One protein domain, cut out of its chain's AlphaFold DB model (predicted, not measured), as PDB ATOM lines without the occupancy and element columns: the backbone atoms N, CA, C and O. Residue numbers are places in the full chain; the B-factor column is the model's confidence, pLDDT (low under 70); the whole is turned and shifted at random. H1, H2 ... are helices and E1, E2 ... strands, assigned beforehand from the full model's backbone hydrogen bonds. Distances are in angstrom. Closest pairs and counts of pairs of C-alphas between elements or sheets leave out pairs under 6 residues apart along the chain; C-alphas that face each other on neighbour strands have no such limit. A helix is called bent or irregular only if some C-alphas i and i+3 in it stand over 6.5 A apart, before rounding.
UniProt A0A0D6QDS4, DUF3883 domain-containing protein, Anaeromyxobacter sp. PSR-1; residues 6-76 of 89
ATOM      1  N   PHE A   6     355.442 392.266 230.651       93.56
ATOM      2  CA  PHE A   6     356.282 393.313 231.216       93.56
ATOM      3  C   PHE A   6     357.743 392.884 231.109       93.56
ATOM      4  O   PHE A   6     358.062 391.700 231.230       93.56
ATOM      5  N   GLY A   7     358.631 393.840 230.877       90.81
ATOM      6  CA  GLY A   7     360.061 393.580 230.771       90.81
ATOM      7  C   GLY A   7     360.868 394.835 231.034       90.81
ATOM      8  O   GLY A   7     360.301 395.879 231.345       90.81
ATOM      9  N   LEU A   8     362.184 394.719 230.907       92.81
ATOM     10  CA  LEU A   8     363.069 395.874 230.867       92.81
ATOM     11  C   LEU A   8     363.285 396.305 229.415       92.81
ATOM     12  O   LEU A   8     363.094 395.512 228.488       92.81
ATOM     13  N   ASP A   9     363.659 397.561 229.221       88.75
ATOM     14  CA  ASP A   9     364.126 398.049 227.934       88.75
ATOM     15  C   ASP A   9     365.513 397.480 227.573       88.75
ATOM     16  O   ASP A   9     366.090 396.661 228.287       88.75
ATOM     17  N   GLU A  10     366.053 397.900 226.429       87.19
ATOM     18  CA  GLU A  10     367.340 397.403 225.919       87.19
ATOM     19  C   GLU A  10     368.525 397.751 226.830       87.19
ATOM     20  O   GLU A  10     369.540 397.056 226.802       87.19
ATOM     21  N   SER A  11     368.401 398.811 227.635       89.56
ATOM     22  CA  SER A  11     369.424 399.214 228.601       89.56
ATOM     23  C   SER A  11     369.330 398.430 229.910       89.56
ATOM     24  O   SER A  11     370.319 398.303 230.629       89.56
ATOM     25  N   GLY A  12     368.155 397.879 230.214       88.50
ATOM     26  CA  GLY A  12     367.869 397.266 231.503       88.50
ATOM     27  C   GLY A  12     367.492 398.273 232.595       88.50
ATOM     28  O   GLY A  12     367.285 397.859 233.735       88.50
ATOM     29  N   GLU A  13     367.424 399.571 232.285       85.69
ATOM     30  CA  GLU A  13     367.263 400.641 233.280       85.69
ATOM     31  C   GLU A  13     365.810 401.093 233.462       85.69
ATOM     32  O   GLU A  13     365.448 401.554 234.547       85.69
ATOM     33  N   ASP A  14     364.969 400.930 232.440       88.94
ATOM     34  CA  ASP A  14     363.537 401.232 232.511       88.94
ATOM     35  C   ASP A  14     362.703 400.018 232.101       88.94
ATOM     36  O   ASP A  14     363.203 399.032 231.556       88.94
ATOM     37  N   TRP A  15     361.411 400.068 232.394       92.75
ATOM     38  CA  TRP A  15     360.483 398.987 232.119       92.75
ATOM     39  C   TRP A  15     359.622 399.265 230.885       92.75
ATOM     40  O   TRP A  15     359.311 400.405 230.542       92.75
ATOM     41  N   LEU A  16     359.185 398.186 230.238       95.50
ATOM     42  CA  LEU A  16     358.286 398.201 229.090       95.50
ATOM     43  C   LEU A  16     357.000 397.427 229.389       95.50
ATOM     44  O   LEU A  16     357.033 396.320 229.929       95.50
ATOM     45  N   CYS A  17     355.870 397.997 228.975       96.81
ATOM     46  CA  CYS A  17     354.617 397.283 228.750       96.81
ATOM     47  C   CYS A  17     354.586 396.816 227.298       96.81
ATOM     48  O   CYS A  17     354.615 397.651 226.393       96.81
ATOM     49  N   VAL A  18     354.475 395.511 227.060       96.81
ATOM     50  CA  VAL A  18     354.425 394.955 225.705       96.81
ATOM     51  C   VAL A  18     353.076 394.296 225.455       96.81
ATOM     52  O   VAL A  18     352.683 393.368 226.156       96.81
ATOM     53  N   GLU A  19     352.383 394.774 224.431       97.94
ATOM     54  CA  GLU A  19     351.171 394.171 223.877       97.94
ATOM     55  C   GLU A  19     351.529 393.393 222.611       97.94
ATOM     56  O   GLU A  19     352.133 393.945 221.687       97.94
ATOM     57  N   VAL A  20     351.166 392.114 222.541       97.38
ATOM     58  CA  VAL A  20     351.526 391.233 221.431       97.38
ATOM     59  C   VAL A  20     350.336 391.075 220.494       97.38
ATOM     60  O   VAL A  20     349.288 390.545 220.843       97.38
ATOM     61  N   LYS A  21     350.511 391.473 219.234       97.19
ATOM     62  CA  LYS A  21     349.482 391.310 218.198       97.19
ATOM     63  C   LYS A  21     350.016 390.414 217.098       97.19
ATOM     64  O   LYS A  21     350.963 390.778 216.406       97.19
ATOM     65  N   THR A  22     349.375 389.280 216.857       97.44
ATOM     66  CA  THR A  22     349.804 388.336 215.817       97.44
ATOM     67  C   THR A  22     348.958 388.458 214.548       97.44
ATOM     68  O   THR A  22     347.843 388.990 214.557       97.44
ATOM     69  N   THR A  23     349.505 388.019 213.417       97.44
ATOM     70  CA  THR A  23     348.759 387.844 212.168       97.44
ATOM     71  C   THR A  23     349.424 386.796 211.275       97.44
ATOM     72  O   THR A  23     350.641 386.613 211.308       97.44
ATOM     73  N   GLN A  24     348.622 386.103 210.464       96.94
ATOM     74  CA  GLN A  24     349.125 385.197 209.428       96.94
ATOM     75  C   GLN A  24     349.661 385.948 208.201       96.94
ATOM     76  O   GLN A  24     350.464 385.391 207.466       96.94
ATOM     77  N   GLY A  25     349.225 387.192 207.972       95.19
ATOM     78  CA  GLY A  25     349.641 387.995 206.820       95.19
ATOM     79  C   GLY A  25     350.764 388.983 207.137       95.19
ATOM     80  O   GLY A  25     351.437 388.902 208.166       95.19
ATOM     81  N   ALA A  26     350.915 389.979 206.261       95.19
ATOM     82  CA  ALA A  26     351.872 391.067 206.439       95.19
ATOM     83  C   ALA A  26     351.579 391.894 207.705       95.19
ATOM     84  O   ALA A  26     350.427 392.019 208.133       95.19
ATOM     85  N   ALA A  27     352.607 392.537 208.267       94.38
ATOM     86  CA  ALA A  27     352.492 393.346 209.486       94.38
ATOM     87  C   ALA A  27     351.464 394.487 209.383       94.38
ATOM     88  O   ALA A  27     350.842 394.834 210.386       94.38
ATOM     89  N   SER A  28     351.244 395.011 208.170       94.00
ATOM     90  CA  SER A  28     350.255 396.048 207.844       94.00
ATOM     91  C   SER A  28     348.798 395.577 207.914       94.00
ATOM     92  O   SER A  28     347.885 396.391 207.782       94.00
ATOM     93  N   THR A  29     348.556 394.277 208.095       95.56
ATOM     94  CA  THR A  29     347.207 393.746 208.316       95.56
ATOM     95  C   THR A  29     346.612 394.396 209.561       95.56
ATOM     96  O   THR A  29     347.313 394.569 210.563       95.56
ATOM     97  N   ARG A  30     345.318 394.733 209.521       95.25
ATOM     98  CA  ARG A  30     344.610 395.315 210.668       95.25
ATOM     99  C   ARG A  30     344.738 394.418 211.904       95.25
ATOM    100  O   ARG A  30     344.839 393.194 211.803       95.25
ATOM    101  N   PHE A  31     344.737 395.042 213.070       95.00
ATOM    102  CA  PHE A  31     344.647 394.376 214.360       95.00
ATOM    103  C   PHE A  31     343.719 395.175 215.267       95.00
ATOM    104  O   PHE A  31     343.468 396.357 215.026       95.00
ATOM    105  N   GLU A  32     343.208 394.504 216.287       95.31
ATOM    106  CA  GLU A  32     342.335 395.111 217.278       95.31
ATOM    107  C   GLU A  32     343.165 395.644 218.439       95.31
ATOM    108  O   GLU A  32     344.089 394.975 218.900       95.31
ATOM    109  N   LEU A  33     342.815 396.841 218.901       94.56
ATOM    110  CA  LEU A  33     343.339 397.443 220.118       94.56
ATOM    111  C   LEU A  33     342.144 397.722 221.026       94.56
ATOM    112  O   LEU A  33     341.221 398.440 220.631       94.56
ATOM    113  N   THR A  34     342.121 397.131 222.217       94.94
ATOM    114  CA  THR A  34     341.016 397.357 223.153       94.94
ATOM    115  C   THR A  34     341.081 398.767 223.739       94.94
ATOM    116  O   THR A  34     342.135 399.404 223.763       94.94
ATOM    117  N   ALA A  35     339.957 399.271 224.264       93.25
ATOM    118  CA  ALA A  35     339.942 400.566 224.954       93.25
ATOM    119  C   ALA A  35     340.952 400.600 226.116       93.25
ATOM    120  O   ALA A  35     341.677 401.576 226.283       93.25
ATOM    121  N   ASN A  36     341.072 399.494 226.857       95.44
ATOM    122  CA  ASN A  36     342.023 399.375 227.959       95.44
ATOM    123  C   ASN A  36     343.486 399.404 227.492       95.44
ATOM    124  O   ASN A  36     344.316 400.012 228.170       95.44
ATOM    125  N   GLU A  37     343.811 398.755 226.371       97.25
ATOM    126  CA  GLU A  37     345.148 398.806 225.763       97.25
ATOM    127  C   GLU A  37     345.478 400.218 225.276       97.25
ATOM    128  O   GLU A  37     346.540 400.745 225.598       97.25
ATOM    129  N   LEU A  38     344.544 400.880 224.584       96.06
ATOM    130  CA  LEU A  38     344.733 402.253 224.112       96.06
ATOM    131  C   LEU A  38     344.921 403.239 225.273       96.06
ATOM    132  O   LEU A  38     345.814 404.085 225.241       96.06
ATOM    133  N   ASP A  39     344.112 403.123 226.324       96.88
ATOM    134  CA  ASP A  39     344.234 403.974 227.506       96.88
ATOM    135  C   ASP A  39     345.512 403.692 228.295       96.88
ATOM    136  O   ASP A  39     346.031 404.578 228.977       96.88
ATOM    137  N   ARG A  40     346.028 402.460 228.255       97.44
ATOM    138  CA  ARG A  40     347.336 402.151 228.835       97.44
ATOM    139  C   ARG A  40     348.456 402.735 227.976       97.44
ATOM    140  O   ARG A  40     349.331 403.382 228.538       97.44
ATOM    141  N   ALA A  41     348.392 402.598 226.654       97.56
ATOM    142  CA  ALA A  41     349.358 403.195 225.739       97.56
ATOM    143  C   ALA A  41     349.492 404.711 225.936       97.56
ATOM    144  O   ALA A  41     350.601 405.213 226.069       97.56
ATOM    145  N   ARG A  42     348.366 405.426 226.063       97.62
ATOM    146  CA  ARG A  42     348.353 406.870 226.360       97.62
ATOM    147  C   ARG A  42     349.013 407.229 227.692       97.62
ATOM    148  O   ARG A  42     349.588 408.301 227.819       97.62
ATOM    149  N   ARG A  43     348.891 406.361 228.700       97.44
ATOM    150  CA  ARG A  43     349.451 406.594 230.039       97.44
ATOM    151  C   ARG A  43     350.945 406.320 230.110       97.44
ATOM    152  O   ARG A  43     351.655 407.057 230.784       97.44
ATOM    153  N   GLU A  44     351.411 405.266 229.446       96.62
ATOM    154  CA  GLU A  44     352.817 404.857 229.526       96.62
ATOM    155  C   GLU A  44     353.695 405.449 228.415       96.62
ATOM    156  O   GLU A  44     354.919 405.455 228.561       96.62
ATOM    157  N   GLY A  45     353.094 405.960 227.334       96.88
ATOM    158  CA  GLY A  45     353.787 406.611 226.220       96.88
ATOM    159  C   GLY A  45     354.865 405.713 225.616       96.88
ATOM    160  O   GLY A  45     354.607 404.559 225.272       96.88
ATOM    161  N   GLY A  46     356.103 406.213 225.565       95.81
ATOM    162  CA  GLY A  46     357.281 405.496 225.057       95.81
ATOM    163  C   GLY A  46     357.608 404.160 225.734       95.81
ATOM    164  O   GLY A  46     358.342 403.360 225.152       95.81
ATOM    165  N   ARG A  47     357.044 403.886 226.920       96.44
ATOM    166  CA  ARG A  47     357.181 402.590 227.607       96.44
ATOM    167  C   ARG A  47     356.157 401.554 227.147       96.44
ATOM    168  O   ARG A  47     356.293 400.380 227.481       96.44
ATOM    169  N   TYR A  48     355.134 401.952 226.393       97.94
ATOM    170  CA  TYR A  48     354.184 401.024 225.794       97.94
ATOM    171  C   TYR A  48     354.613 400.645 224.383       97.94
ATOM    172  O   TYR A  48     354.827 401.503 223.522       97.94
ATOM    173  N   VAL A  49     354.700 399.344 224.129       97.38
ATOM    174  CA  VAL A  49     355.176 398.795 222.864       97.38
ATOM    175  C   VAL A  49     354.165 397.798 222.328       97.38
ATOM    176  O   VAL A  49     353.754 396.882 223.035       97.38
ATOM    177  N   ILE A  50     353.801 397.936 221.056       97.75
ATOM    178  CA  ILE A  50     353.121 396.863 220.328       97.75
ATOM    179  C   ILE A  50     354.189 396.002 219.660       97.75
ATOM    180  O   ILE A  50     354.913 396.479 218.782       97.75
ATOM    181  N   ALA A  51     354.268 394.735 220.053       97.31
ATOM    182  CA  ALA A  51     355.033 393.710 219.360       97.31
ATOM    183  C   ALA A  51     354.135 393.034 218.312       97.31
ATOM    184  O   ALA A  51     353.262 392.220 218.626       97.31
ATOM    185  N   ARG A  52     354.330 393.387 217.040       97.31
ATOM    186  CA  ARG A  52     353.589 392.835 215.904       97.31
ATOM    187  C   ARG A  52     354.334 391.635 215.331       97.31
ATOM    188  O   ARG A  52     355.366 391.805 214.688       97.31
ATOM    189  N   VAL A  53     353.789 390.435 215.517       97.69
ATOM    190  CA  VAL A  53     354.325 389.198 214.920       97.69
ATOM    191  C   VAL A  53     353.555 388.895 213.637       97.69
ATOM    192  O   VAL A  53     352.361 388.593 213.678       97.69
ATOM    193  N   ALA A  54     354.222 389.020 212.495       97.88
ATOM    194  CA  ALA A  54     353.654 388.841 211.163       97.88
ATOM    195  C   ALA A  54     354.115 387.531 210.519       97.88
ATOM    196  O   ALA A  54     355.166 386.993 210.875       97.88
ATOM    197  N   ASN A  55     353.350 387.059 209.530       97.25
ATOM    198  CA  ASN A  55     353.613 385.813 208.811       97.25
ATOM    199  C   ASN A  55     353.781 384.612 209.761       97.25
ATOM    200  O   ASN A  55     354.715 383.829 209.627       97.25
ATOM    201  N   LEU A  56     352.896 384.488 210.759       95.00
ATOM    202  CA  LEU A  56     353.062 383.555 211.884       95.00
ATOM    203  C   LEU A  56     353.243 382.079 211.475       95.00
ATOM    204  O   LEU A  56     353.821 381.301 212.227       95.00
ATOM    205  N   THR A  57     352.725 381.684 210.313       93.75
ATOM    206  CA  THR A  57     352.813 380.310 209.795       93.75
ATOM    207  C   THR A  57     354.058 380.050 208.948       93.75
ATOM    208  O   THR A  57     354.292 378.906 208.566       93.75
ATOM    209  N   GLU A  58     354.838 381.083 208.627       95.75
ATOM    210  CA  GLU A  58     356.098 380.932 207.901       95.75
ATOM    211  C   GLU A  58     357.198 380.384 208.827       95.75
ATOM    212  O   GLU A  58     357.176 380.645 210.033       95.75
ATOM    213  N   PRO A  59     358.217 379.684 208.291       96.06
ATOM    214  CA  PRO A  59     359.327 379.157 209.092       96.06
ATOM    215  C   PRO A  59     360.098 380.222 209.886       96.06
ATOM    216  O   PRO A  59     360.763 379.901 210.869       96.06
ATOM    217  N   GLN A  60     360.045 381.480 209.441       95.38
ATOM    218  CA  GLN A  60     360.686 382.624 210.083       95.38
ATOM    219  C   GLN A  60     359.685 383.787 210.167       95.38
ATOM    220  O   GLN A  60     359.641 384.624 209.260       95.38
ATOM    221  N   PRO A  61     358.853 383.847 211.222       96.62
ATOM    222  CA  PRO A  61     357.937 384.961 211.409       96.62
ATOM    223  C   PRO A  61     358.715 386.252 211.683       96.62
ATOM    224  O   PRO A  61     359.739 386.255 212.368       96.62
ATOM    225  N   ALA A  62     358.214 387.367 211.158       96.94
ATOM    226  CA  ALA A  62     358.837 388.672 211.338       96.94
ATOM    227  C   ALA A  62     358.233 389.386 212.551       96.94
ATOM    228  O   ALA A  62     357.010 389.426 212.703       96.94
ATOM    229  N   VAL A  63     359.078 389.984 213.390       96.81
ATOM    230  CA  VAL A  63     358.649 390.744 214.572       96.81
ATOM    231  C   VAL A  63     358.965 392.219 214.370       96.81
ATOM    232  O   VAL A  63     360.094 392.580 214.051       96.81
ATOM    233  N   TYR A  64     357.962 393.068 214.571       96.50
ATOM    234  CA  TYR A  64     358.079 394.520 214.504       96.50
ATOM    235  C   TYR A  64     357.681 395.122 215.845       96.50
ATOM    236  O   TYR A  64     356.737 394.653 216.478       96.50
ATOM    237  N   PHE A  65     358.364 396.187 216.248       95.25
ATOM    238  CA  PHE A  65     358.060 396.905 217.478       95.25
ATOM    239  C   PHE A  65     357.607 398.321 217.147       95.25
ATOM    240  O   PHE A  65     358.331 399.081 216.504       95.25
ATOM    241  N   TRP A  66     356.411 398.680 217.602       96.19
ATOM    242  CA  TRP A  66     355.903 400.045 217.537       96.19
ATOM    243  C   TRP A  66     355.859 400.612 218.946       96.19
ATOM    244  O   TRP A  66     354.985 400.262 219.742       96.19
ATOM    245  N   ARG A  67     356.844 401.455 219.257       96.31
ATOM    246  CA  ARG A  67     356.909 402.194 220.519       96.31
ATOM    247  C   ARG A  67     355.980 403.401 220.456       96.31
ATOM    248  O   ARG A  67     355.865 404.022 219.403       96.31
ATOM    249  N   ASP A  68     355.351 403.710 221.584       97.50
ATOM    250  CA  ASP A  68     354.392 404.808 221.730       97.50
ATOM    251  C   ASP A  68     353.283 404.802 220.657       97.50
ATOM    252  O   ASP A  68     353.163 405.717 219.835       97.50
ATOM    253  N   PRO A  69     352.443 403.752 220.614       97.50
ATOM    254  CA  PRO A  69     351.388 403.677 219.612       97.50
ATOM    255  C   PRO A  69     350.351 404.800 219.763       97.50
ATOM    256  O   PRO A  69     349.679 405.117 218.785       97.50
ATOM    257  N   ALA A  70     350.229 405.426 220.940       97.75
ATOM    258  CA  ALA A  70     349.367 406.588 221.131       97.75
ATOM    259  C   ALA A  70     349.878 407.789 220.319       97.75
ATOM    260  O   ALA A  70     349.121 408.327 219.507       97.75
ATOM    261  N   ALA A  71     351.166 408.133 220.439       98.12
ATOM    262  CA  ALA A  71     351.777 409.188 219.631       98.12
ATOM    263  C   ALA A  71     351.727 408.867 218.128       98.12
ATOM    264  O   ALA A  71     351.427 409.741 217.313       98.12
ATOM    265  N   LEU A  72     351.950 407.605 217.739       97.69
ATOM    266  CA  LEU A  72     351.856 407.185 216.334       97.69
ATOM    267  C   LEU A  72     350.440 407.346 215.757       97.69
ATOM    268  O   LEU A  72     350.302 407.627 214.565       97.69
ATOM    269  N   ILE A  73     349.395 407.172 216.573       97.19
ATOM    270  CA  ILE A  73     348.005 407.432 216.171       97.19
ATOM    271  C   ILE A  73     347.762 408.935 216.017       97.19
ATOM    272  O   ILE A  73     347.193 409.360 215.013       97.19
ATOM    273  N   GLU A  74     348.212 409.743 216.977       97.38
ATOM    274  CA  GLU A  74     348.058 411.206 216.946       97.38
ATOM    275  C   GLU A  74     348.757 411.843 215.737       97.38
ATOM    276  O   GLU A  74     348.217 412.752 215.110       97.38
ATOM    277  N   GLN A  75     349.922 411.316 215.360       97.62
ATOM    278  CA  GLN A  75     350.681 411.743 214.181       97.62
ATOM    279  C   GLN A  75     350.097 411.222 212.855       97.62
ATOM    280  O   GLN A  75     350.531 411.641 211.784       97.62
ATOM    281  N   GLY A  76     349.132 410.299 212.902       96.12
ATOM    282  CA  GLY A  76     348.524 409.684 211.721       96.12
ATOM    283  C   GLY A  76     349.344 408.563 211.072       96.12
ATOM    284  O   GLY A  76     348.947 408.065 210.017       96.12
TER     285      GLY A  76
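What this domain is: This is residues 6 to 76 of the 89 residues of the protein "DUF3883 domain-containing protein" of Anaeromyxobacter sp. PSR-1 (UniProt A0A0D6QDS4). A strongly twisted, curled sheet of four strands has one helix, H1, over one face; a second, short helix, H2, packs on H1 and only grazes the sheet. The 71 printed residues hold E1, E2, H1, E3, E4 and H2 along the chain, of mixed class, helices and strands. The sheet is mixed, in the order E1, E2, E3, E4. The whole is compact, with a radius of gyration of the C-alphas of 12.7 A and spans of 33 by 28 by 20 A.

Where its parts are: E1, residues 6 to 8, begins at C-alpha 6 (356.282, 393.313, 231.216). E2, residues 15 to 22, is 22.2 A long. H1, residues 35 to 47, is 17.6 A long and irregular: C-alphas 43 and 46 are 9.3 A apart. E3, residues 48 to 54, is 19.0 A long, and E4, residues 62 to 67, 16.5 A. H2, residues 69 to 74, ends at C-alpha 74 (348.058, 411.206, 216.946).

How they stand to each other: E1 and E2 form a hairpin, with N 16 and O 7 2.8 A apart. E2 pairs with E1 over residues 15 to 17 and with E3 over residues 17 to 22. E2 and E3 are parallel, with N 49 and O 17 2.8 A apart; E2, H1 and E3 make a strand-helix-strand unit, two parallel neighbour strands with a helix between, its crossover right-handed. E3 and E4 form a hairpin, with N 52 and O 64 2.8 A apart. H1 is on the sheet at a height of 8.9 A, over E3 and only just over E2, with 3 C-alphas on E2, and runs along the strands, at 24 degrees to E3 on the local plane. H2 touches H1, about perpendicular at 82 degrees; their closest C-alphas, of Arg 42 and Ala 70, are 5.3 A apart. Each O i to N i+4 pair is within hydrogen-bond range in H2, and 7 of 9 in H1.

The domain as a whole: The C-alphas farthest apart, of Arg 43 and Pro 59, are 35.9 A apart. The link from E2 to H1 is long, with 12 residues. The printed part has no cut, and no printed residue is under 70 in pLDDT.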